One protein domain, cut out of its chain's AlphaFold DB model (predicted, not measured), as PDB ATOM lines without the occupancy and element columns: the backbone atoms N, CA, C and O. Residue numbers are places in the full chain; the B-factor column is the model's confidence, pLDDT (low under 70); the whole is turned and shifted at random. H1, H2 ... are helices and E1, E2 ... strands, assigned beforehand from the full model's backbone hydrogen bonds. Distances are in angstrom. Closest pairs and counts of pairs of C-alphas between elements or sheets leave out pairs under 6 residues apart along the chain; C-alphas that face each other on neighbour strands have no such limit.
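This is residues 9 to 25, 226 to 277 and 286 to 384 of the 387 residues of an uncharacterized protein of Elysia chlorotica (UniProt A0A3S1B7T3). Little regular structure: a small parallel sheet, E1 E2 E3 E5 in order, has H1 over one face; E4 and E6 pair antiparallel among loops and short helices. The printed part has 168 residues, 67 in named elements, ordered E1 E2 H1 E3 H2 E4 H3 H4 H5 E5 H6 E6. It is mixed and compact, radius of gyration of the C-alphas 16.4 A, spans 51 by 46 by 31 A.

E1, residues 16 to 19, begins at C-alpha (-19.245, -87.006, 88.877). Then come E2, 228 to 232, 13.2 A; H1, 235 to 244, 11.9 A; E3, 248 to 252, 13.3 A; H2, 255 to 259; E4, 261 to 263; H3, 298 to 304; H4, 316 to 322; H5, 334 to 342, 12.3 A; E5, 345 to 347; H6, 350 to 355; E6, 378 to 380, ending at C-alpha (-23.055, -63.877, 105.694).

Across the parallel neighbours E1 and E2, N 231 and O 18 are within hydrogen-bond range at 2.8 A; across the antiparallel neighbours E4 and E6, N 262 and O 379 are within hydrogen-bond range at 2.8 A. H1 is on the sheet, height 8.4 A. H1 touches H5, closest C-alphas Trp 240 and Tyr 342, 5.4 A; H2 touches H3, Ala 258 and Leu 301, 4.8 A. H6 only grazes the sheet; H4 and H5 are apart.

Residues 26 to 225 and 278 to 285 are not printed; the gaps are 23.3 A and 13.0 A. Long links are H3 to H4, H4 to H5 and H6 to E6. Residues 263 to 277, 286 to 295, 317 to 329 and 367 to 371 have pLDDT under 70.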
ATOM      1  N   VAL A   9     -20.700 -71.650  88.690       92.69
ATOM      2  CA  VAL A   9     -20.734 -73.109  88.748       92.69
ATOM      3  C   VAL A   9     -22.160 -73.593  88.526       92.69
ATOM      4  O   VAL A   9     -23.103 -73.057  89.092       92.69
ATOM      5  N   ASN A  10     -22.298 -74.615  87.692       94.62
ATOM      6  CA  ASN A  10     -23.578 -75.210  87.348       94.62
ATOM      7  C   ASN A  10     -23.414 -76.723  87.314       94.62
ATOM      8  O   ASN A  10     -22.557 -77.239  86.580       94.62
ATOM      9  N   PHE A  11     -24.189 -77.407  88.154       95.38
ATOM     10  CA  PHE A  11     -23.987 -78.816  88.463       95.38
ATOM     11  C   PHE A  11     -24.335 -79.739  87.294       95.38
ATOM     12  O   PHE A  11     -23.724 -80.798  87.170       95.38
ATOM     13  N   SER A  12     -25.182 -79.306  86.351       95.94
ATOM     14  CA  SER A  12     -25.477 -80.073  85.132       95.94
ATOM     15  C   SER A  12     -24.266 -80.235  84.198       95.94
ATOM     16  O   SER A  12     -24.330 -80.989  83.230       95.94
ATOM     17  N   ASN A  13     -23.171 -79.507  84.448       96.12
ATOM     18  CA  ASN A  13     -21.930 -79.592  83.674       96.12
ATOM     19  C   ASN A  13     -20.898 -80.574  84.257       96.12
ATOM     20  O   ASN A  13     -19.774 -80.614  83.746       96.12
ATOM     21  N   TYR A  14     -21.224 -81.296  85.332       97.56
ATOM     22  CA  TYR A  14     -20.324 -82.262  85.966       97.56
ATOM     23  C   TYR A  14     -20.700 -83.691  85.607       97.56
ATOM     24  O   TYR A  14     -21.862 -84.015  85.389       97.56
ATOM     25  N   ASP A  15     -19.677 -84.533  85.554       98.19
ATOM     26  CA  ASP A  15     -19.790 -85.955  85.245       98.19
ATOM     27  C   ASP A  15     -19.893 -86.806  86.503       98.19
ATOM     28  O   ASP A  15     -20.468 -87.890  86.478       98.19
ATOM     29  N   VAL A  16     -19.312 -86.312  87.598       98.06
ATOM     30  CA  VAL A  16     -19.245 -87.006  88.877       98.06
ATOM     31  C   VAL A  16     -19.519 -86.020  90.003       98.06
ATOM     32  O   VAL A  16     -18.921 -84.942  90.055       98.06
ATOM     33  N   LEU A  17     -20.414 -86.421  90.902       97.50
ATOM     34  CA  LEU A  17     -20.720 -85.732  92.148       97.50
ATOM     35  C   LEU A  17     -20.271 -86.650  93.290       97.50
ATOM     36  O   LEU A  17     -20.822 -87.738  93.451       97.50
ATOM     37  N   GLY A  18     -19.242 -86.243  94.029       97.19
ATOM     38  CA  GLY A  18     -18.755 -86.963  95.207       97.19
ATOM     39  C   GLY A  18     -19.259 -86.306  96.484       97.19
ATOM     40  O   GLY A  18     -19.305 -85.085  96.552       97.19
ATOM     41  N   PHE A  19     -19.631 -87.095  97.484       97.38
ATOM     42  CA  PHE A  19     -20.150 -86.583  98.747       97.38
ATOM     43  C   PHE A  19     -19.364 -87.188  99.896       97.38
ATOM     44  O   PHE A  19     -19.210 -88.410  99.957       97.38
ATOM     45  N   ASP A  20     -18.917 -86.334 100.803       97.38
ATOM     46  CA  ASP A  20     -18.590 -86.752 102.153       97.38
ATOM     47  C   ASP A  20     -19.872 -87.181 102.905       97.38
ATOM     48  O   ASP A  20     -21.000 -86.865 102.507       97.38
ATOM     49  N   MET A  21     -19.708 -87.963 103.972       94.88
ATOM     50  CA  MET A  21     -20.809 -88.487 104.766       94.88
ATOM     51  C   MET A  21     -21.089 -87.632 106.000       94.88
ATOM     52  O   MET A  21     -22.186 -87.089 106.111       94.88
ATOM     53  N   ASP A  22     -20.166 -87.567 106.952       92.94
ATOM     54  CA  ASP A  22     -20.416 -87.004 108.279       92.94
ATOM     55  C   ASP A  22     -20.456 -85.474 108.240       92.94
ATOM     56  O   ASP A  22     -19.585 -84.860 107.660       92.94
ATOM     57  N   TYR A  23     -21.467 -84.834 108.838       91.06
ATOM     58  CA  TYR A  23     -21.731 -83.382 108.727       91.06
ATOM     59  C   TYR A  23     -22.049 -82.860 107.312       91.06
ATOM     60  O   TYR A  23     -22.575 -81.755 107.183       91.06
ATOM     61  N   THR A  24     -21.868 -83.677 106.276       93.88
ATOM     62  CA  THR A  24     -22.289 -83.383 104.901       93.88
ATOM     63  C   THR A  24     -23.663 -83.982 104.582       93.88
ATOM     64  O   THR A  24     -24.644 -83.257 104.409       93.88
ATOM     65  N   LEU A  25     -23.764 -85.315 104.508       92.69
ATOM     66  CA  LEU A  25     -25.017 -86.047 104.270       92.69
ATOM     67  C   LEU A  25     -25.695 -86.469 105.582       92.69
ATOM     68  O   LEU A  25     -26.921 -86.450 105.699       92.69
ATOM     69  N   PRO A 226     -13.063 -86.384  82.936       97.81
ATOM     70  CA  PRO A 226     -14.360 -86.254  83.590       97.81
ATOM     71  C   PRO A 226     -14.338 -85.095  84.582       97.81
ATOM     72  O   PRO A 226     -13.421 -84.989  85.399       97.81
ATOM     73  N   LYS A 227     -15.361 -84.243  84.543       97.62
ATOM     74  CA  LYS A 227     -15.441 -83.098  85.447       97.62
ATOM     75  C   LYS A 227     -16.049 -83.522  86.784       97.62
ATOM     76  O   LYS A 227     -17.193 -83.973  86.821       97.62
ATOM     77  N   VAL A 228     -15.304 -83.337  87.870       98.25
ATOM     78  CA  VAL A 228     -15.703 -83.769  89.217       98.25
ATOM     79  C   VAL A 228     -16.006 -82.562  90.101       98.25
ATOM     80  O   VAL A 228     -15.289 -81.557  90.061       98.25
ATOM     81  N   ILE A 229     -17.076 -82.671  90.884       98.06
ATOM     82  CA  ILE A 229     -17.365 -81.774  91.999       98.06
ATOM     83  C   ILE A 229     -17.578 -82.592  93.268       98.06
ATOM     84  O   ILE A 229     -18.257 -83.618  93.238       98.06
ATOM     85  N   TYR A 230     -16.971 -82.151  94.364       98.25
ATOM     86  CA  TYR A 230     -17.052 -82.814  95.658       98.25
ATOM     87  C   TYR A 230     -17.774 -81.928  96.674       98.25
ATOM     88  O   TYR A 230     -17.536 -80.722  96.718       98.25
ATOM     89  N   PHE A 231     -18.656 -82.512  97.475       98.19
ATOM     90  CA  PHE A 231     -19.411 -81.843  98.529       98.19
ATOM     91  C   PHE A 231     -18.894 -82.341  99.878       98.19
ATOM     92  O   PHE A 231     -18.872 -83.550 100.094       98.19
ATOM     93  N   GLY A 232     -18.489 -81.429 100.757       97.56
ATOM     94  CA  GLY A 232     -17.952 -81.772 102.074       97.56
ATOM     95  C   GLY A 232     -18.059 -80.620 103.063       97.56
ATOM     96  O   GLY A 232     -18.289 -79.486 102.643       97.56
ATOM     97  N   ASP A 233     -17.912 -80.879 104.357       95.62
ATOM     98  CA  ASP A 233     -17.998 -79.867 105.416       95.62
ATOM     99  C   ASP A 233     -16.619 -79.364 105.876       95.62
ATOM    100  O   ASP A 233     -16.509 -78.351 106.576       95.62
ATOM    101  N   ASN A 234     -15.549 -80.044 105.459       94.12
ATOM    102  CA  ASN A 234     -14.215 -79.835 105.987       94.12
ATOM    103  C   ASN A 234     -13.273 -79.181 104.964       94.12
ATOM    104  O   ASN A 234     -13.128 -79.607 103.814       94.12
ATOM    105  N   LEU A 235     -12.553 -78.137 105.385       92.81
ATOM    106  CA  LEU A 235     -11.659 -77.423 104.480       92.81
ATOM    107  C   LEU A 235     -10.444 -78.281 104.111       92.81
ATOM    108  O   LEU A 235     -10.086 -78.341 102.935       92.81
ATOM    109  N   TRP A 236      -9.787 -78.915 105.085       91.88
ATOM    110  CA  TRP A 236      -8.545 -79.656 104.841       91.88
ATOM    111  C   TRP A 236      -8.756 -81.116 104.429       91.88
ATOM    112  O   TRP A 236      -7.855 -81.680 103.803       91.88
ATOM    113  N   ALA A 237      -9.909 -81.712 104.739       91.69
ATOM    114  CA  ALA A 237     -10.253 -83.076 104.332       91.69
ATOM    115  C   ALA A 237     -11.026 -83.138 103.002       91.69
ATOM    116  O   ALA A 237     -10.824 -84.092 102.252       91.69
ATOM    117  N   ASP A 238     -11.797 -82.098 102.650       95.44
ATOM    118  CA  ASP A 238     -12.645 -82.122 101.450       95.44
ATOM    119  C   ASP A 238     -12.242 -81.065 100.423       95.44
ATOM    120  O   ASP A 238     -11.862 -81.391  99.292       95.44
ATOM    121  N   ALA A 239     -12.281 -79.784 100.801       94.62
ATOM    122  CA  ALA A 239     -12.108 -78.691  99.845       94.62
ATOM    123  C   ALA A 239     -10.666 -78.588  99.316       94.62
ATOM    124  O   ALA A 239     -10.445 -78.489  98.107       94.62
ATOM    125  N   TRP A 240      -9.667 -78.646 100.199       93.44
ATOM    126  CA  TRP A 240      -8.256 -78.546  99.826       93.44
ATOM    127  C   TRP A 240      -7.765 -79.744  98.993       93.44
ATOM    128  O   TRP A 240      -7.115 -79.507  97.964       93.44
ATOM    129  N   PRO A 241      -8.072 -81.014  99.341       92.94
ATOM    130  CA  PRO A 241      -7.725 -82.157  98.496       92.94
ATOM    131  C   PRO A 241      -8.429 -82.116  97.141       92.94
ATOM    132  O   PRO A 241      -7.779 -82.368  96.126       92.94
ATOM    133  N   SER A 242      -9.708 -81.724  97.102       95.19
ATOM    134  CA  SER A 242     -10.461 -81.552  95.853       95.19
ATOM    135  C   SER A 242      -9.805 -80.508  94.953       95.19
ATOM    136  O   SER A 242      -9.487 -80.794  93.800       95.19
ATOM    137  N   HIS A 243      -9.485 -79.333  95.503       91.50
ATOM    138  CA  HIS A 243      -8.765 -78.287  94.781       91.50
ATOM    139  C   HIS A 243      -7.408 -78.783  94.254       91.50
ATOM    140  O   HIS A 243      -7.059 -78.555  93.094       91.50
ATOM    141  N   SER A 244      -6.654 -79.514  95.081       90.69
ATOM    142  CA  SER A 244      -5.352 -80.088  94.709       90.69
ATOM    143  C   SER A 244      -5.461 -81.179  93.636       90.69
ATOM    144  O   SER A 244      -4.534 -81.351  92.843       90.69
ATOM    145  N   ALA A 245      -6.589 -81.892  93.575       92.81
ATOM    146  CA  ALA A 245      -6.917 -82.863  92.532       92.81
ATOM    147  C   ALA A 245      -7.466 -82.216  91.243       92.81
ATOM    148  O   ALA A 245      -7.698 -82.921  90.261       92.81
ATOM    149  N   GLY A 246      -7.653 -80.891  91.222       93.62
ATOM    150  CA  GLY A 246      -8.250 -80.164  90.098       93.62
ATOM    151  C   GLY A 246      -9.774 -80.283  90.023       93.62
ATOM    152  O   GLY A 246     -10.354 -80.029  88.969       93.62
ATOM    153  N   TRP A 247     -10.421 -80.691  91.114       96.38
ATOM    154  CA  TRP A 247     -11.873 -80.767  91.237       96.38
ATOM    155  C   TRP A 247     -12.445 -79.449  91.750       96.38
ATOM    156  O   TRP A 247     -11.758 -78.649  92.389       96.38
ATOM    157  N   ASP A 248     -13.735 -79.247  91.497       97.25
ATOM    158  CA  ASP A 248     -14.486 -78.207  92.189       97.25
ATOM    159  C   ASP A 248     -15.002 -78.742  93.531       97.25
ATOM    160  O   ASP A 248     -15.240 -79.939  93.682       97.25
ATOM    161  N   ALA A 249     -15.170 -77.858  94.512       97.12
ATOM    162  CA  ALA A 249     -15.565 -78.232  95.868       97.12
ATOM    163  C   ALA A 249     -16.705 -77.352  96.374       97.12
ATOM    164  O   ALA A 249     -16.641 -76.126  96.271       97.12
ATOM    165  N   VAL A 250     -17.734 -77.957  96.942       97.81
ATOM    166  CA  VAL A 250     -18.811 -77.263  97.643       97.81
ATOM    167  C   VAL A 250     -18.618 -77.494  99.129       97.81
ATOM    168  O   VAL A 250     -18.660 -78.638  99.572       97.81
ATOM    169  N   LEU A 251     -18.407 -76.410  99.874       97.25
ATOM    170  CA  LEU A 251     -18.261 -76.484 101.322       97.25
ATOM    171  C   LEU A 251     -19.622 -76.315 102.003       97.25
ATOM    172  O   LEU A 251     -20.288 -75.293 101.804       97.25
ATOM    173  N   ILE A 252     -20.008 -77.297 102.810       95.62
ATOM    174  CA  ILE A 252     -21.188 -77.258 103.670       95.62
ATOM    175  C   ILE A 252     -20.788 -76.641 105.011       95.62
ATOM    176  O   ILE A 252     -19.912 -77.152 105.697       95.62
ATOM    177  N   LEU A 253     -21.392 -75.511 105.370       93.56
ATOM    178  CA  LEU A 253     -20.998 -74.718 106.534       93.56
ATOM    179  C   LEU A 253     -22.240 -74.261 107.308       93.56
ATOM    180  O   LEU A 253     -22.779 -73.181 107.057       93.56
ATOM    181  N   GLU A 254     -22.697 -75.090 108.251       90.94
ATOM    182  CA  GLU A 254     -23.895 -74.845 109.076       90.94
ATOM    183  C   GLU A 254     -23.817 -73.518 109.858       90.94
ATOM    184  O   GLU A 254     -24.831 -72.885 110.151       90.94
ATOM    185  N   GLU A 255     -22.609 -73.030 110.137       90.75
ATOM    186  CA  GLU A 255     -22.361 -71.765 110.830       90.75
ATOM    187  C   GLU A 255     -22.874 -70.553 110.038       90.75
ATOM    188  O   GLU A 255     -23.136 -69.495 110.618       90.75
ATOM    189  N   MET A 256     -23.102 -70.705 108.728       89.69
ATOM    190  CA  MET A 256     -23.816 -69.707 107.932       89.69
ATOM    191  C   MET A 256     -25.232 -69.452 108.459       89.69
ATOM    192  O   MET A 256     -25.675 -68.304 108.450       89.69
ATOM    193  N   ASP A 257     -25.944 -70.478 108.936       87.31
ATOM    194  CA  ASP A 257     -27.271 -70.298 109.535       87.31
ATOM    195  C   ASP A 257     -27.178 -69.599 110.897       87.31
ATOM    196  O   ASP A 257     -28.044 -68.789 111.236       87.31
ATOM    197  N   ALA A 258     -26.100 -69.855 111.644       87.25
ATOM    198  CA  ALA A 258     -25.855 -69.276 112.964       87.25
ATOM    199  C   ALA A 258     -25.536 -67.778 112.900       87.25
ATOM    200  O   ALA A 258     -26.151 -66.971 113.599       87.25
ATOM    201  N   GLU A 259     -24.613 -67.384 112.020       85.81
ATOM    202  CA  GLU A 259     -24.323 -65.969 111.759       85.81
ATOM    203  C   GLU A 259     -25.454 -65.286 110.973       85.81
ATOM    204  O   GLU A 259     -25.653 -64.065 111.034       85.81
ATOM    205  N   GLY A 260     -26.218 -66.089 110.235       84.38
ATOM    206  CA  GLY A 260     -27.222 -65.665 109.283       84.38
ATOM    207  C   GLY A 260     -26.617 -65.035 108.030       84.38
ATOM    208  O   GLY A 260     -25.486 -64.555 107.999       84.38
ATOM    209  N   TYR A 261     -27.433 -64.942 106.986       81.25
ATOM    210  CA  TYR A 261     -27.062 -64.342 105.703       81.25
ATOM    211  C   TYR A 261     -28.147 -63.388 105.199       81.25
ATOM    212  O   TYR A 261     -29.327 -63.526 105.538       81.25
ATOM    213  N   ALA A 262     -27.761 -62.405 104.382       72.38
ATOM    214  CA  ALA A 262     -28.720 -61.686 103.551       72.38
ATOM    215  C   ALA A 262     -28.799 -62.357 102.185       72.38
ATOM    216  O   ALA A 262     -27.845 -62.345 101.404       72.38
ATOM    217  N   VAL A 263     -29.966 -62.931 101.914       68.38
ATOM    218  CA  VAL A 263     -30.303 -63.533 100.626       68.38
ATOM    219  C   VAL A 263     -30.258 -62.444  99.559       68.38
ATOM    220  O   VAL A 263     -30.994 -61.460  99.645       68.38
ATOM    221  N   SER A 264     -29.369 -62.596  98.581       52.00
ATOM    222  CA  SER A 264     -29.093 -61.554  97.583       52.00
ATOM    223  C   SER A 264     -29.546 -61.898  96.168       52.00
ATOM    224  O   SER A 264     -29.542 -61.017  95.315       52.00
ATOM    225  N   ASP A 265     -29.913 -63.148  95.895       52.78
ATOM    226  CA  ASP A 265     -30.069 -63.653  94.525       52.78
ATOM    227  C   ASP A 265     -31.479 -64.186  94.203       52.78
ATOM    228  O   ASP A 265     -31.750 -64.559  93.066       52.78
ATOM    229  N   GLY A 266     -32.404 -64.187  95.172       49.94
ATOM    230  CA  GLY A 266     -33.764 -64.698  94.969       49.94
ATOM    231  C   GLY A 266     -33.825 -66.204  94.672       49.94
ATOM    232  O   GLY A 266     -34.872 -66.683  94.251       49.94
ATOM    233  N   THR A 267     -32.732 -66.943  94.896       49.84
ATOM    234  CA  THR A 267     -32.555 -68.361  94.515       49.84
ATOM    235  C   THR A 267     -33.124 -69.354  95.513       49.84
ATOM    236  O   THR A 267     -33.004 -70.561  95.330       49.84
ATOM    237  N   VAL A 268     -33.785 -68.859  96.556       52.50
ATOM    238  CA  VAL A 268     -34.487 -69.708  97.506       52.50
ATOM    239  C   VAL A 268     -35.581 -70.500  96.773       52.50
ATOM    240  O   VAL A 268     -36.543 -69.898  96.281       52.50
ATOM    241  N   PRO A 269     -35.519 -71.837  96.779       39.94
ATOM    242  CA  PRO A 269     -36.581 -72.675  96.243       39.94
ATOM    243  C   PRO A 269     -37.873 -72.513  97.048       39.94
ATOM    244  O   PRO A 269     -37.874 -72.701  98.264       39.94
ATOM    245  N   GLY A 270     -38.982 -72.162  96.384       42.03
ATOM    246  CA  GLY A 270     -40.312 -72.063  97.014       42.03
ATOM    247  C   GLY A 270     -41.004 -70.695  96.959       42.03
ATOM    248  O   GLY A 270     -41.958 -70.465  97.703       42.03
ATOM    249  N   HIS A 271     -40.574 -69.788  96.081       38.88
ATOM    250  CA  HIS A 271     -41.233 -68.496  95.857       38.88
ATOM    251  C   HIS A 271     -42.037 -68.448  94.559       38.88
ATOM    252  O   HIS A 271     -41.758 -67.661  93.659       38.88
ATOM    253  N   ASP A 272     -43.101 -69.240  94.491       36.81
ATOM    254  CA  ASP A 272     -44.256 -68.786  93.725       36.81
ATOM    255  C   ASP A 272     -44.971 -67.717  94.556       36.81
ATOM    256  O   ASP A 272     -45.245 -67.896  95.746       36.81
ATOM    257  N   LEU A 273     -45.236 -66.568  93.934       37.16
ATOM    258  CA  LEU A 273     -46.030 -65.496  94.523       37.16
ATOM    259  C   LEU A 273     -47.406 -66.057  94.917       37.16
ATOM    260  O   LEU A 273     -48.212 -66.381  94.043       37.16
ATOM    261  N   GLU A 274     -47.723 -66.154  96.210       35.41
ATOM    262  CA  GLU A 274     -49.102 -66.434  96.616       35.41
ATOM    263  C   GLU A 274     -49.967 -65.200  96.327       35.41
ATOM    264  O   GLU A 274     -49.744 -64.111  96.863       35.41
ATOM    265  N   ARG A 275     -50.981 -65.366  95.469       36.88
ATOM    266  CA  ARG A 275     -52.079 -64.403  95.356       36.88
ATOM    267  C   ARG A 275     -52.895 -64.462  96.644       36.88
ATOM    268  O   ARG A 275     -53.627 -65.421  96.865       36.88
ATOM    269  N   GLN A 276     -52.811 -63.426  97.474       40.59
ATOM    270  CA  GLN A 276     -53.882 -63.146  98.427       40.59
ATOM    271  C   GLN A 276     -55.055 -62.554  97.640       40.59
ATOM    272  O   GLN A 276     -55.059 -61.363  97.331       40.59
ATOM    273  N   ASP A 277     -56.031 -63.391  97.282       42.44
ATOM    274  CA  ASP A 277     -57.324 -62.927  96.776       42.44
ATOM    275  C   ASP A 277     -58.116 -62.291  97.937       42.44
ATOM    276  O   ASP A 277     -58.971 -62.914  98.557       42.44
ATOM    277  N   LYS A 286     -46.005 -59.589  98.194       40.25
ATOM    278  CA  LYS A 286     -44.930 -59.718  99.178       40.25
ATOM    279  C   LYS A 286     -44.085 -60.930  98.789       40.25
ATOM    280  O   LYS A 286     -44.671 -61.983  98.543       40.25
ATOM    281  N   PRO A 287     -42.747 -60.815  98.733       39.31
ATOM    282  CA  PRO A 287     -41.909 -62.002  98.662       39.31
ATOM    283  C   PRO A 287     -42.278 -62.896  99.852       39.31
ATOM    284  O   PRO A 287     -42.411 -62.394 100.975       39.31
ATOM    285  N   LYS A 288     -42.467 -64.202  99.621       36.66
ATOM    286  CA  LYS A 288     -42.518 -65.173 100.725       36.66
ATOM    287  C   LYS A 288     -41.214 -65.006 101.529       36.66
ATOM    288  O   LYS A 288     -40.246 -64.414 101.069       36.66
ATOM    289  N   ARG A 289     -41.116 -65.421 102.777       39.72
ATOM    290  CA  ARG A 289     -39.766 -65.575 103.343       39.72
ATOM    291  C   ARG A 289     -39.331 -66.973 102.947       39.72
ATOM    292  O   ARG A 289     -40.178 -67.858 102.891       39.72
ATOM    293  N   TYR A 290     -38.050 -67.178 102.650       44.84
ATOM    294  CA  TYR A 290     -37.524 -68.524 102.823       44.84
ATOM    295  C   TYR A 290     -37.842 -68.912 104.263       44.84
ATOM    296  O   TYR A 290     -37.287 -68.315 105.187       44.84
ATOM    297  N   GLU A 291     -38.772 -69.834 104.469       45.06
ATOM    298  CA  GLU A 291     -38.780 -70.602 105.702       45.06
ATOM    299  C   GLU A 291     -37.703 -71.651 105.498       45.06
ATOM    300  O   GLU A 291     -37.960 -72.785 105.105       45.06
ATOM    301  N   HIS A 292     -36.457 -71.209 105.684       52.75
ATOM    302  CA  HIS A 292     -35.394 -72.128 106.014       52.75
ATOM    303  C   HIS A 292     -35.914 -72.900 107.223       52.75
ATOM    304  O   HIS A 292     -36.021 -72.335 108.315       52.75
ATOM    305  N   SER A 293     -36.295 -74.164 107.046       51.56
ATOM    306  CA  SER A 293     -36.242 -75.070 108.176       51.56
ATOM    307  C   SER A 293     -34.756 -75.180 108.455       51.56
ATOM    308  O   SER A 293     -34.091 -76.010 107.838       51.56
ATOM    309  N   SER A 294     -34.212 -74.274 109.277       60.03
ATOM    310  CA  SER A 294     -32.897 -74.528 109.832       60.03
ATOM    311  C   SER A 294     -33.027 -75.884 110.478       60.03
ATOM    312  O   SER A 294     -33.840 -76.113 111.372       60.03
ATOM    313  N   LEU A 295     -32.340 -76.830 109.865       68.44
ATOM    314  CA  LEU A 295     -32.255 -78.191 110.357       68.44
ATOM    315  C   LEU A 295     -31.400 -78.217 111.632       68.44
ATOM    316  O   LEU A 295     -31.345 -79.238 112.310       68.44
ATOM    317  N   VAL A 296     -30.808 -77.065 111.959       76.06
ATOM    318  CA  VAL A 296     -30.206 -76.718 113.226       76.06
ATOM    319  C   VAL A 296     -31.229 -75.984 114.100       76.06
ATOM    320  O   VAL A 296     -31.919 -75.057 113.675       76.06
ATOM    321  N   THR A 297     -31.352 -76.410 115.346       85.62
ATOM    322  CA  THR A 297     -32.240 -75.796 116.340       85.62
ATOM    323  C   THR A 297     -31.691 -74.456 116.838       85.62
ATOM    324  O   THR A 297     -30.486 -74.222 116.817       85.62
ATOM    325  N   GLU A 298     -32.553 -73.581 117.373       86.19
ATOM    326  CA  GLU A 298     -32.111 -72.313 117.990       86.19
ATOM    327  C   GLU A 298     -31.078 -72.522 119.105       86.19
ATOM    328  O   GLU A 298     -30.206 -71.678 119.300       86.19
ATOM    329  N   GLU A 299     -31.179 -73.636 119.838       90.19
ATOM    330  CA  GLU A 299     -30.195 -74.012 120.846       90.19
ATOM    331  C   GLU A 299     -28.837 -74.245 120.184       90.19
ATOM    332  O   GLU A 299     -27.865 -73.598 120.552       90.19
ATOM    333  N   GLU A 300     -28.772 -75.101 119.167       90.44
ATOM    334  CA  GLU A 300     -27.541 -75.431 118.448       90.44
ATOM    335  C   GLU A 300     -26.907 -74.207 117.763       90.44
ATOM    336  O   GLU A 300     -25.692 -74.044 117.832       90.44
ATOM    337  N   LEU A 301     -27.705 -73.285 117.204       89.25
ATOM    338  CA  LEU A 301     -27.184 -72.028 116.643       89.25
ATOM    339  C   LEU A 301     -26.400 -71.209 117.683       89.25
ATOM    340  O   LEU A 301     -25.368 -70.624 117.359       89.25
ATOM    341  N   GLN A 302     -26.842 -71.195 118.946       90.75
ATOM    342  CA  GLN A 302     -26.147 -70.475 120.024       90.75
ATOM    343  C   GLN A 302     -24.802 -71.096 120.408       90.75
ATOM    344  O   GLN A 302     -23.998 -70.429 121.057       90.75
ATOM    345  N   TRP A 303     -24.564 -72.359 120.050       92.88
ATOM    346  CA  TRP A 303     -23.280 -73.025 120.260       92.88
ATOM    347  C   TRP A 303     -22.278 -72.759 119.139       92.88
ATOM    348  O   TRP A 303     -21.098 -73.020 119.325       92.88
ATOM    349  N   MET A 304     -22.731 -72.245 117.995       90.94
ATOM    350  CA  MET A 304     -21.877 -71.981 116.833       90.94
ATOM    351  C   MET A 304     -21.397 -70.528 116.747       90.94
ATOM    352  O   MET A 304     -20.557 -70.202 115.915       90.94
ATOM    353  N   VAL A 305     -21.919 -69.649 117.605       91.38
ATOM    354  CA  VAL A 305     -21.556 -68.227 117.664       91.38
ATOM    355  C   VAL A 305     -20.853 -67.900 118.976       91.38
ATOM    356  O   VAL A 305     -21.107 -68.520 120.007       91.38
ATOM    357  N   SER A 306     -19.992 -66.884 118.958       93.56
ATOM    358  CA  SER A 306     -19.311 -66.404 120.159       93.56
ATOM    359  C   SER A 306     -19.173 -64.888 120.144       93.56
ATOM    360  O   SER A 306     -18.617 -64.315 119.210       93.56
ATOM    361  N   ASP A 307     -19.590 -64.232 121.227       91.06
ATOM    362  CA  ASP A 307     -19.363 -62.792 121.408       91.06
ATOM    363  C   ASP A 307     -17.868 -62.475 121.550       91.06
ATOM    364  O   ASP A 307     -17.400 -61.398 121.175       91.06
ATOM    365  N   PHE A 308     -17.095 -63.411 122.112       93.94
ATOM    366  CA  PHE A 308     -15.661 -63.231 122.268       93.94
ATOM    367  C   PHE A 308     -14.911 -63.467 120.972       93.94
ATOM    368  O   PHE A 308     -14.054 -62.654 120.641       93.94
ATOM    369  N   TRP A 309     -15.178 -64.553 120.251       95.25
ATOM    370  CA  TRP A 309     -14.475 -64.797 118.995       95.25
ATOM    371  C   TRP A 309     -15.031 -63.964 117.847       95.25
ATOM    372  O   TRP A 309     -14.304 -63.748 116.886       95.25
ATOM    373  N   GLY A 310     -16.244 -63.424 117.950       93.12
ATOM    374  CA  GLY A 310     -16.879 -62.644 116.893       93.12
ATOM    375  C   GLY A 310     -17.369 -63.543 115.759       93.12
ATOM    376  O   GLY A 310     -17.847 -64.638 116.010       93.12
ATOM    377  N   SER A 311     -17.252 -63.077 114.514       92.38
ATOM    378  CA  SER A 311     -17.602 -63.863 113.324       92.38
ATOM    379  C   SER A 311     -16.444 -64.752 112.868       92.38
ATOM    380  O   SER A 311     -15.265 -64.419 113.016       92.38
ATOM    381  N   ILE A 312     -16.773 -65.890 112.268       92.88
ATOM    382  CA  ILE A 312     -15.859 -66.813 111.609       92.88
ATOM    383  C   ILE A 312     -15.220 -66.163 110.383       92.88
ATOM    384  O   ILE A 312     -14.062 -66.446 110.093       92.88
ATOM    385  N   PHE A 313     -15.926 -65.273 109.685       90.00
ATOM    386  CA  PHE A 313     -15.469 -64.660 108.431       90.00
ATOM    387  C   PHE A 313     -14.764 -63.321 108.632       90.00
ATOM    388  O   PHE A 313     -13.911 -62.936 107.822       90.00
ATOM    389  N   ILE A 314     -15.127 -62.601 109.696       87.88
ATOM    390  CA  ILE A 314     -14.599 -61.268 109.961       87.88
ATOM    391  C   ILE A 314     -14.260 -61.021 111.429       87.88
ATOM    392  O   ILE A 314     -14.881 -61.543 112.353       87.88
ATOM    393  N   ASP A 315     -13.267 -60.169 111.634       88.94
ATOM    394  CA  ASP A 315     -12.881 -59.617 112.918       88.94
ATOM    395  C   ASP A 315     -12.728 -58.091 112.818       88.94
ATOM    396  O   ASP A 315     -12.087 -57.550 111.908       88.94
ATOM    397  N   ASP A 316     -13.344 -57.399 113.766       78.69
ATOM    398  CA  ASP A 316     -13.335 -55.947 113.951       78.69
ATOM    399  C   ASP A 316     -11.925 -55.392 114.205       78.69
ATOM    400  O   ASP A 316     -11.549 -54.387 113.597       78.69
ATOM    401  N   LEU A 317     -11.090 -56.076 114.997       68.50
ATOM    402  CA  LEU A 317      -9.728 -55.623 115.317       68.50
ATOM    403  C   LEU A 317      -8.848 -55.501 114.069       68.50
ATOM    404  O   LEU A 317      -7.897 -54.717 114.035       68.50
ATOM    405  N   GLN A 318      -9.136 -56.281 113.032       61.19
ATOM    406  CA  GLN A 318      -8.420 -56.204 111.768       61.19
ATOM    407  C   GLN A 318      -8.997 -55.139 110.833       61.19
ATOM    408  O   GLN A 318      -8.233 -54.494 110.108       61.19
ATOM    409  N   ALA A 319     -10.312 -54.911 110.876       55.81
ATOM    410  CA  ALA A 319     -10.960 -53.818 110.152       55.81
ATOM    411  C   ALA A 319     -10.438 -52.450 110.636       55.81
ATOM    412  O   ALA A 319     -10.057 -51.611 109.822       55.81
ATOM    413  N   GLU A 320     -10.290 -52.271 111.952       58.28
ATOM    414  CA  GLU A 320      -9.731 -51.050 112.547       58.28
ATOM    415  C   GLU A 320      -8.256 -50.824 112.175       58.28
ATOM    416  O   GLU A 320      -7.835 -49.695 111.919       58.28
ATOM    417  N   ARG A 321      -7.453 -51.896 112.096       57.31
ATOM    418  CA  ARG A 321      -6.016 -51.808 111.764       57.31
ATOM    419  C   ARG A 321      -5.733 -51.541 110.290       57.31
ATOM    420  O   ARG A 321      -4.687 -50.977 109.978       57.31
ATOM    421  N   SER A 322      -6.612 -51.983 109.395       54.22
ATOM    422  CA  SER A 322      -6.410 -51.861 107.947       54.22
ATOM    423  C   SER A 322      -6.867 -50.512 107.384       54.22
ATOM    424  O   SER A 322      -6.564 -50.213 106.232       54.22
ATOM    425  N   GLY A 323      -7.543 -49.672 108.181       50.09
ATOM    426  CA  GLY A 323      -8.025 -48.356 107.746       50.09
ATOM    427  C   GLY A 323      -9.063 -48.423 106.618       50.09
ATOM    428  O   GLY A 323      -9.371 -47.401 106.006       50.09
ATOM    429  N   ASN A 324      -9.585 -49.619 106.333       45.62
ATOM    430  CA  ASN A 324     -10.583 -49.847 105.304       45.62
ATOM    431  C   ASN A 324     -11.939 -49.320 105.782       45.62
ATOM    432  O   ASN A 324     -12.348 -49.540 106.923       45.62
ATOM    433  N   THR A 325     -12.662 -48.634 104.900       44.88
ATOM    434  CA  THR A 325     -14.060 -48.275 105.145       44.88
ATOM    435  C   THR A 325     -14.917 -49.534 105.193       44.88
ATOM    436  O   THR A 325     -14.738 -50.432 104.372       44.88
ATOM    437  N   LEU A 326     -15.888 -49.572 106.115       44.56
ATOM    438  CA  LEU A 326     -16.825 -50.690 106.296       44.56
ATOM    439  C   LEU A 326     -17.422 -51.187 104.962       44.56
ATOM    440  O   LEU A 326     -17.637 -52.380 104.804       44.56
ATOM    441  N   GLN A 327     -17.628 -50.296 103.983       40.41
ATOM    442  CA  GLN A 327     -18.261 -50.555 102.679       40.41
ATOM    443  C   GLN A 327     -17.612 -51.653 101.805       40.41
ATOM    444  O   GLN A 327     -18.298 -52.149 100.916       40.41
ATOM    445  N   ASP A 328     -16.380 -52.094 102.097       50.28
ATOM    446  CA  ASP A 328     -15.633 -53.097 101.311       50.28
ATOM    447  C   ASP A 328     -15.073 -54.261 102.158       50.28
ATOM    448  O   ASP A 328     -14.003 -54.797 101.855       50.28
ATOM    449  N   LEU A 329     -15.741 -54.652 103.251       54.78
ATOM    450  CA  LEU A 329     -15.241 -55.718 104.130       54.78
ATOM    451  C   LEU A 329     -15.131 -57.067 103.392       54.78
ATOM    452  O   LEU A 329     -16.095 -57.816 103.233       54.78
ATOM    453  N   LYS A 330     -13.910 -57.377 102.952       72.25
ATOM    454  CA  LYS A 330     -13.482 -58.713 102.536       72.25
ATOM    455  C   LYS A 330     -13.337 -59.586 103.781       72.25
ATOM    456  O   LYS A 330     -13.032 -59.073 104.860       72.25
ATOM    457  N   MET A 331     -13.528 -60.897 103.621       84.56
ATOM    458  CA  MET A 331     -13.188 -61.853 104.678       84.56
ATOM    459  C   MET A 331     -11.766 -61.588 105.145       84.56
ATOM    460  O   MET A 331     -10.853 -61.498 104.321       84.56
ATOM    461  N   ASN A 332     -11.603 -61.396 106.450       86.56
ATOM    462  CA  ASN A 332     -10.319 -61.004 107.010       86.56
ATOM    463  C   ASN A 332      -9.770 -62.028 108.010       86.56
ATOM    464  O   ASN A 332      -8.578 -62.016 108.297       86.56
ATOM    465  N   THR A 333     -10.569 -62.997 108.443       92.75
ATOM    466  CA  THR A 333     -10.062 -64.145 109.196       92.75
ATOM    467  C   THR A 333      -9.307 -65.106 108.278       92.75
ATOM    468  O   THR A 333      -9.574 -65.197 107.079       92.75
ATOM    469  N   ALA A 334      -8.365 -65.860 108.843       93.50
ATOM    470  CA  ALA A 334      -7.641 -66.878 108.093       93.50
ATOM    471  C   ALA A 334      -8.576 -67.981 107.586       93.50
ATOM    472  O   ALA A 334      -8.462 -68.400 106.441       93.50
ATOM    473  N   TYR A 335      -9.525 -68.426 108.414       93.56
ATOM    474  CA  TYR A 335     -10.446 -69.486 108.015       93.56
ATOM    475  C   TYR A 335     -11.378 -69.036 106.879       93.56
ATOM    476  O   TYR A 335     -11.485 -69.743 105.881       93.56
ATOM    477  N   GLY A 336     -11.945 -67.825 106.954       92.19
ATOM    478  CA  GLY A 336     -12.762 -67.262 105.872       92.19
ATOM    479  C   GLY A 336     -11.990 -67.101 104.555       92.19
ATOM    480  O   GLY A 336     -12.475 -67.495 103.493       92.19
ATOM    481  N   ASP A 337     -10.758 -66.588 104.614       90.06
ATOM    482  CA  ASP A 337      -9.875 -66.486 103.443       90.06
ATOM    483  C   ASP A 337      -9.610 -67.863 102.807       90.06
ATOM    484  O   ASP A 337      -9.807 -68.040 101.600       90.06
ATOM    485  N   LEU A 338      -9.254 -68.868 103.614       91.75
ATOM    486  CA  LEU A 338      -8.994 -70.220 103.123       91.75
ATOM    487  C   LEU A 338     -10.247 -70.875 102.515       91.75
ATOM    488  O   LEU A 338     -10.129 -71.519 101.469       91.75
ATOM    489  N   ILE A 339     -11.439 -70.659 103.091       92.56
ATOM    490  CA  ILE A 339     -12.717 -71.122 102.521       92.56
ATOM    491  C   ILE A 339     -12.874 -70.609 101.088       92.56
ATOM    492  O   ILE A 339     -13.094 -71.413 100.183       92.56
ATOM    493  N   SER A 340     -12.687 -69.304 100.850       89.06
ATOM    494  CA  SER A 340     -12.795 -68.751  99.488       89.06
ATOM    495  C   SER A 340     -11.702 -69.206  98.530       89.06
ATOM    496  O   SER A 340     -11.894 -69.171  97.315       89.06
ATOM    497  N   ARG A 341     -10.542 -69.606  99.057       89.38
ATOM    498  CA  ARG A 341      -9.415 -70.055  98.241       89.38
ATOM    499  C   ARG A 341      -9.629 -71.465  97.704       89.38
ATOM    500  O   ARG A 341      -9.286 -71.712  96.549       89.38
ATOM    501  N   TYR A 342     -10.145 -72.366  98.538       92.12
ATOM    502  CA  TYR A 342     -10.229 -73.795  98.221       92.12
ATOM    503  C   TYR A 342     -11.632 -74.264  97.840       92.12
ATOM    504  O   TYR A 342     -11.762 -75.255  97.124       92.12
ATOM    505  N   SER A 343     -12.673 -73.534  98.235       93.88
ATOM    506  CA  SER A 343     -14.053 -73.868  97.881       93.88
ATOM    507  C   SER A 343     -14.477 -73.140  96.610       93.88
ATOM    508  O   SER A 343     -14.084 -72.007  96.338       93.88
ATOM    509  N   THR A 344     -15.317 -73.788  95.814       94.62
ATOM    510  CA  THR A 344     -15.977 -73.186  94.653       94.62
ATOM    511  C   THR A 344     -17.153 -72.322  95.078       94.62
ATOM    512  O   THR A 344     -17.247 -71.171  94.647       94.62
ATOM    513  N   ILE A 345     -18.010 -72.873  95.932       94.62
ATOM    514  CA  ILE A 345     -19.096 -72.179  96.624       94.62
ATOM    515  C   ILE A 345     -19.200 -72.713  98.052       94.62
ATOM    516  O   ILE A 345     -18.659 -73.778  98.361       94.62
ATOM    517  N   CYS A 346     -19.895 -71.976  98.908       94.62
ATOM    518  CA  CYS A 346     -20.202 -72.369 100.274       94.62
ATOM    519  C   CYS A 346     -21.703 -72.202 100.533       94.62
ATOM    520  O   CYS A 346     -22.297 -71.203 100.114       94.62
ATOM    521  N   VAL A 347     -22.307 -73.202 101.172       93.44
ATOM    522  CA  VAL A 347     -23.746 -73.265 101.460       93.44
ATOM    523  C   VAL A 347     -24.001 -73.754 102.883       93.44
ATOM    524  O   VAL A 347     -23.180 -74.500 103.409       93.44
ATOM    525  N   PRO A 348     -25.144 -73.409 103.505       90.81
ATOM    526  CA  PRO A 348     -25.450 -73.860 104.862       90.81
ATOM    527  C   PRO A 348     -25.757 -75.360 104.948       90.81
ATOM    528  O   PRO A 348     -25.541 -75.968 105.991       90.81
ATOM    529  N   SER A 349     -26.291 -75.968 103.880       89.50
ATOM    530  CA  SER A 349     -26.691 -77.377 103.899       89.50
ATOM    531  C   SER A 349     -26.852 -77.987 102.499       89.50
ATOM    532  O   SER A 349     -27.027 -77.273 101.505       89.50
ATOM    533  N   ILE A 350     -26.845 -79.322 102.422       90.50
ATOM    534  CA  ILE A 350     -27.167 -80.070 101.195       90.50
ATOM    535  C   ILE A 350     -28.645 -79.904 100.813       90.50
ATOM    536  O   ILE A 350     -28.970 -79.829  99.630       90.50
ATOM    537  N   GLU A 351     -29.555 -79.795 101.782       86.94
ATOM    538  CA  GLU A 351     -30.991 -79.631 101.526       86.94
ATOM    539  C   GLU A 351     -31.316 -78.313 100.824       86.94
ATOM    540  O   GLU A 351     -32.227 -78.272  99.995       86.94
ATOM    541  N   TYR A 352     -30.549 -77.253 101.098       87.06
ATOM    542  CA  TYR A 352     -30.630 -76.025 100.313       87.06
ATOM    543  C   TYR A 352     -30.361 -76.307  98.828       87.06
ATOM    544  O   TYR A 352     -31.175 -75.944  97.977       87.06
ATOM    545  N   LEU A 353     -29.269 -77.012  98.517       89.19
ATOM    546  CA  LEU A 353     -28.917 -77.362  97.139       89.19
ATOM    547  C   LEU A 353     -29.942 -78.292  96.493       89.19
ATOM    548  O   LEU A 353     -30.270 -78.108  95.326       89.19
ATOM    549  N   ALA A 354     -30.476 -79.254  97.247       87.50
ATOM    550  CA  ALA A 354     -31.492 -80.184  96.764       87.50
ATOM    551  C   ALA A 354     -32.811 -79.487  96.388       87.50
ATOM    552  O   ALA A 354     -33.577 -80.013  95.580       87.50
ATOM    553  N   GLY A 355     -33.087 -78.312  96.959       83.25
ATOM    554  CA  GLY A 355     -34.234 -77.505  96.562       83.25
ATOM    555  C   GLY A 355     -34.017 -76.739  95.249       83.25
ATOM    556  O   GLY A 355     -34.992 -76.361  94.604       83.25
ATOM    557  N   VAL A 356     -32.774 -76.478  94.845       83.75
ATOM    558  CA  VAL A 356     -32.451 -75.663  93.663       83.75
ATOM    559  C   VAL A 356     -32.341 -76.564  92.417       83.75
ATOM    560  O   VAL A 356     -31.841 -77.685  92.520       83.75
ATOM    561  N   PRO A 357     -32.784 -76.126  91.218       87.31
ATOM    562  CA  PRO A 357     -32.579 -76.889  89.986       87.31
ATOM    563  C   PRO A 357     -31.102 -77.230  89.737       87.31
ATOM    564  O   PRO A 357     -30.217 -76.403  89.947       87.31
ATOM    565  N   VAL A 358     -30.829 -78.437  89.233       88.75
ATOM    566  CA  VAL A 358     -29.453 -78.911  88.970       88.75
ATOM    567  C   VAL A 358     -28.710 -78.070  87.920       88.75
ATOM    568  O   VAL A 358     -27.481 -78.023  87.913       88.75
ATOM    569  N   ASP A 359     -29.449 -77.401  87.035       90.44
ATOM    570  CA  ASP A 359     -28.953 -76.503  85.993       90.44
ATOM    571  C   ASP A 359     -28.893 -75.032  86.440       90.44
ATOM    572  O   ASP A 359     -28.704 -74.142  85.609       90.44
ATOM    573  N   HIS A 360     -29.033 -74.759  87.737       89.50
ATOM    574  CA  HIS A 360     -28.861 -73.427  88.296       89.50
ATOM    575  C   HIS A 360     -27.395 -72.965  88.254       89.50
ATOM    576  O   HIS A 360     -26.468 -73.736  88.511       89.50
ATOM    577  N   ASP A 361     -27.193 -71.676  87.971       90.69
ATOM    578  CA  ASP A 361     -25.882 -71.028  87.946       90.69
ATOM    579  C   ASP A 361     -25.581 -70.353  89.297       90.69
ATOM    580  O   ASP A 361     -26.041 -69.245  89.572       90.69
ATOM    581  N   PHE A 362     -24.745 -70.984  90.121       90.94
ATOM    582  CA  PHE A 362     -24.241 -70.393  91.362       90.94
ATOM    583  C   PHE A 362     -23.011 -69.529  91.085       90.94
ATOM    584  O   PHE A 362     -22.124 -69.923  90.326       90.94
ATOM    585  N   ALA A 363     -22.912 -68.359  91.709       88.69
ATOM    586  CA  ALA A 363     -21.725 -67.518  91.596       88.69
ATOM    587  C   ALA A 363     -20.576 -68.132  92.403       88.69
ATOM    588  O   ALA A 363     -20.761 -68.575  93.528       88.69
ATOM    589  N   ARG A 364     -19.367 -68.158  91.845       89.69
ATOM    590  CA  ARG A 364     -18.211 -68.766  92.520       89.69
ATOM    591  C   ARG A 364     -17.495 -67.769  93.424       89.69
ATOM    592  O   ARG A 364     -17.578 -66.553  93.229       89.69
ATOM    593  N   PHE A 365     -16.696 -68.286  94.355       87.69
ATOM    594  CA  PHE A 365     -15.611 -67.493  94.926       87.69
ATOM    595  C   PHE A 365     -14.633 -67.066  93.821       87.69
ATOM    596  O   PHE A 365     -14.309 -67.846  92.922       87.69
ATOM    597  N   SER A 366     -14.167 -65.813  93.876       73.31
ATOM    598  CA  SER A 366     -13.183 -65.274  92.934       73.31
ATOM    599  C   SER A 366     -11.893 -64.883  93.652       73.31
ATOM    600  O   SER A 366     -11.910 -64.261  94.715       73.31
ATOM    601  N   GLN A 367     -10.761 -65.212  93.026       59.28
ATOM    602  CA  GLN A 367      -9.413 -64.902  93.526       59.28
ATOM    603  C   GLN A 367      -9.074 -63.400  93.459       59.28
ATOM    604  O   GLN A 367      -8.100 -62.960  94.060       59.28
ATOM    605  N   VAL A 368      -9.850 -62.609  92.711       54.38
ATOM    606  CA  VAL A 368      -9.550 -61.191  92.448       54.38
ATOM    607  C   VAL A 368     -10.104 -60.279  93.550       54.38
ATOM    608  O   VAL A 368      -9.476 -59.274  93.877       54.38
ATOM    609  N   ASP A 369     -11.221 -60.648  94.195       47.22
ATOM    610  CA  ASP A 369     -11.994 -59.693  95.003       47.22
ATOM    611  C   ASP A 369     -12.338 -60.127  96.434       47.22
ATOM    612  O   ASP A 369     -13.103 -59.430  97.096       47.22
ATOM    613  N   GLY A 370     -11.773 -61.222  96.962       51.38
ATOM    614  CA  GLY A 370     -12.136 -61.711  98.310       51.38
ATOM    615  C   GLY A 370     -13.651 -61.916  98.444       51.38
ATOM    616  O   GLY A 370     -14.259 -61.593  99.464       51.38
ATOM    617  N   CYS A 371     -14.278 -62.304  97.330       61.34
ATOM    618  CA  CYS A 371     -15.662 -61.969  97.062       61.34
ATOM    619  C   CYS A 371     -16.600 -62.915  97.808       61.34
ATOM    620  O   CYS A 371     -16.695 -64.090  97.464       61.34
ATOM    621  N   ALA A 372     -17.393 -62.379  98.737       70.06
ATOM    622  CA  ALA A 372     -18.489 -63.090  99.400       70.06
ATOM    623  C   ALA A 372     -19.586 -63.609  98.433       70.06
ATOM    624  O   ALA A 372     -20.603 -64.129  98.872       70.06
ATOM    625  N   ARG A 373     -19.421 -63.456  97.109       79.44
ATOM    626  CA  ARG A 373     -20.335 -63.973  96.078       79.44
ATOM    627  C   ARG A 373     -20.403 -65.495  96.013       79.44
ATOM    628  O   ARG A 373     -21.399 -65.981  95.507       79.44
ATOM    629  N   GLY A 374     -19.383 -66.203  96.499       87.94
ATOM    630  CA  GLY A 374     -19.397 -67.667  96.568       87.94
ATOM    631  C   GLY A 374     -20.296 -68.237  97.667       87.94
ATOM    632  O   GLY A 374     -20.471 -69.450  97.720       87.94
ATOM    633  N   PHE A 375     -20.852 -67.394  98.543       89.12
ATOM    634  CA  PHE A 375     -21.809 -67.820  99.559       89.12
ATOM    635  C   PHE A 375     -23.231 -67.831  99.003       89.12
ATOM    636  O   PHE A 375     -23.713 -66.819  98.488       89.12
ATOM    637  N   HIS A 376     -23.919 -68.954  99.181       89.62
ATOM    638  CA  HIS A 376     -25.310 -69.143  98.786       89.62
ATOM    639  C   HIS A 376     -26.134 -69.707  99.954       89.62
ATOM    640  O   HIS A 376     -25.595 -70.476 100.743       89.62
ATOM    641  N   PRO A 377     -27.423 -69.336 100.108       84.75
ATOM    642  CA  PRO A 377     -28.235 -68.455  99.241       84.75
ATOM    643  C   PRO A 377     -27.917 -66.958  99.366       84.75
ATOM    644  O   PRO A 377     -28.568 -66.102  98.764       84.75
ATOM    645  N   GLY A 378     -26.968 -66.590 100.219       81.44
ATOM    646  CA  GLY A 378     -26.660 -65.192 100.436       81.44
ATOM    647  C   GLY A 378     -25.370 -64.986 101.192       81.44
ATOM    648  O   GLY A 378     -24.785 -65.911 101.751       81.44
ATOM    649  N   ARG A 379     -24.955 -63.724 101.237       80.94
ATOM    650  CA  ARG A 379     -23.743 -63.322 101.946       80.94
ATOM    651  C   ARG A 379     -23.971 -63.404 103.456       80.94
ATOM    652  O   ARG A 379     -25.000 -62.888 103.904       80.94
ATOM    653  N   PRO A 380     -23.028 -63.960 104.237       84.31
ATOM    654  CA  PRO A 380     -23.055 -63.877 105.694       84.31
ATOM    655  C   PRO A 380     -23.289 -62.440 106.165       84.31
ATOM    656  O   PRO A 380     -22.691 -61.507 105.629       84.31
ATOM    657  N   LYS A 381     -24.162 -62.242 107.157       82.69
ATOM    658  CA  LYS A 381     -24.527 -60.909 107.674       82.69
ATOM    659  C   LYS A 381     -23.328 -60.153 108.227       82.69
ATOM    660  O   LYS A 381     -23.283 -58.936 108.120       82.69
ATOM    661  N   SER A 382     -22.361 -60.874 108.779       80.75
ATOM    662  CA  SER A 382     -21.084 -60.341 109.253       80.75
ATOM    663  C   SER A 382     -20.273 -59.641 108.155       80.75
ATOM    664  O   SER A 382     -19.518 -58.717 108.442       80.75
ATOM    665  N   LEU A 383     -20.474 -60.017 106.889       76.69
ATOM    666  CA  LEU A 383     -19.848 -59.400 105.715       76.69
ATOM    667  C   LEU A 383     -20.715 -58.293 105.090       76.69
ATOM    668  O   LEU A 383     -20.423 -57.813 103.992       76.69
ATOM    669  N   ILE A 384     -21.802 -57.898 105.757       70.06
ATOM    670  CA  ILE A 384     -22.727 -56.865 105.298       70.06
ATOM    671  C   ILE A 384     -22.663 -55.701 106.274       70.06
ATOM    672  O   ILE A 384     -22.942 -55.835 107.462       70.06
TER     673      ILE A 384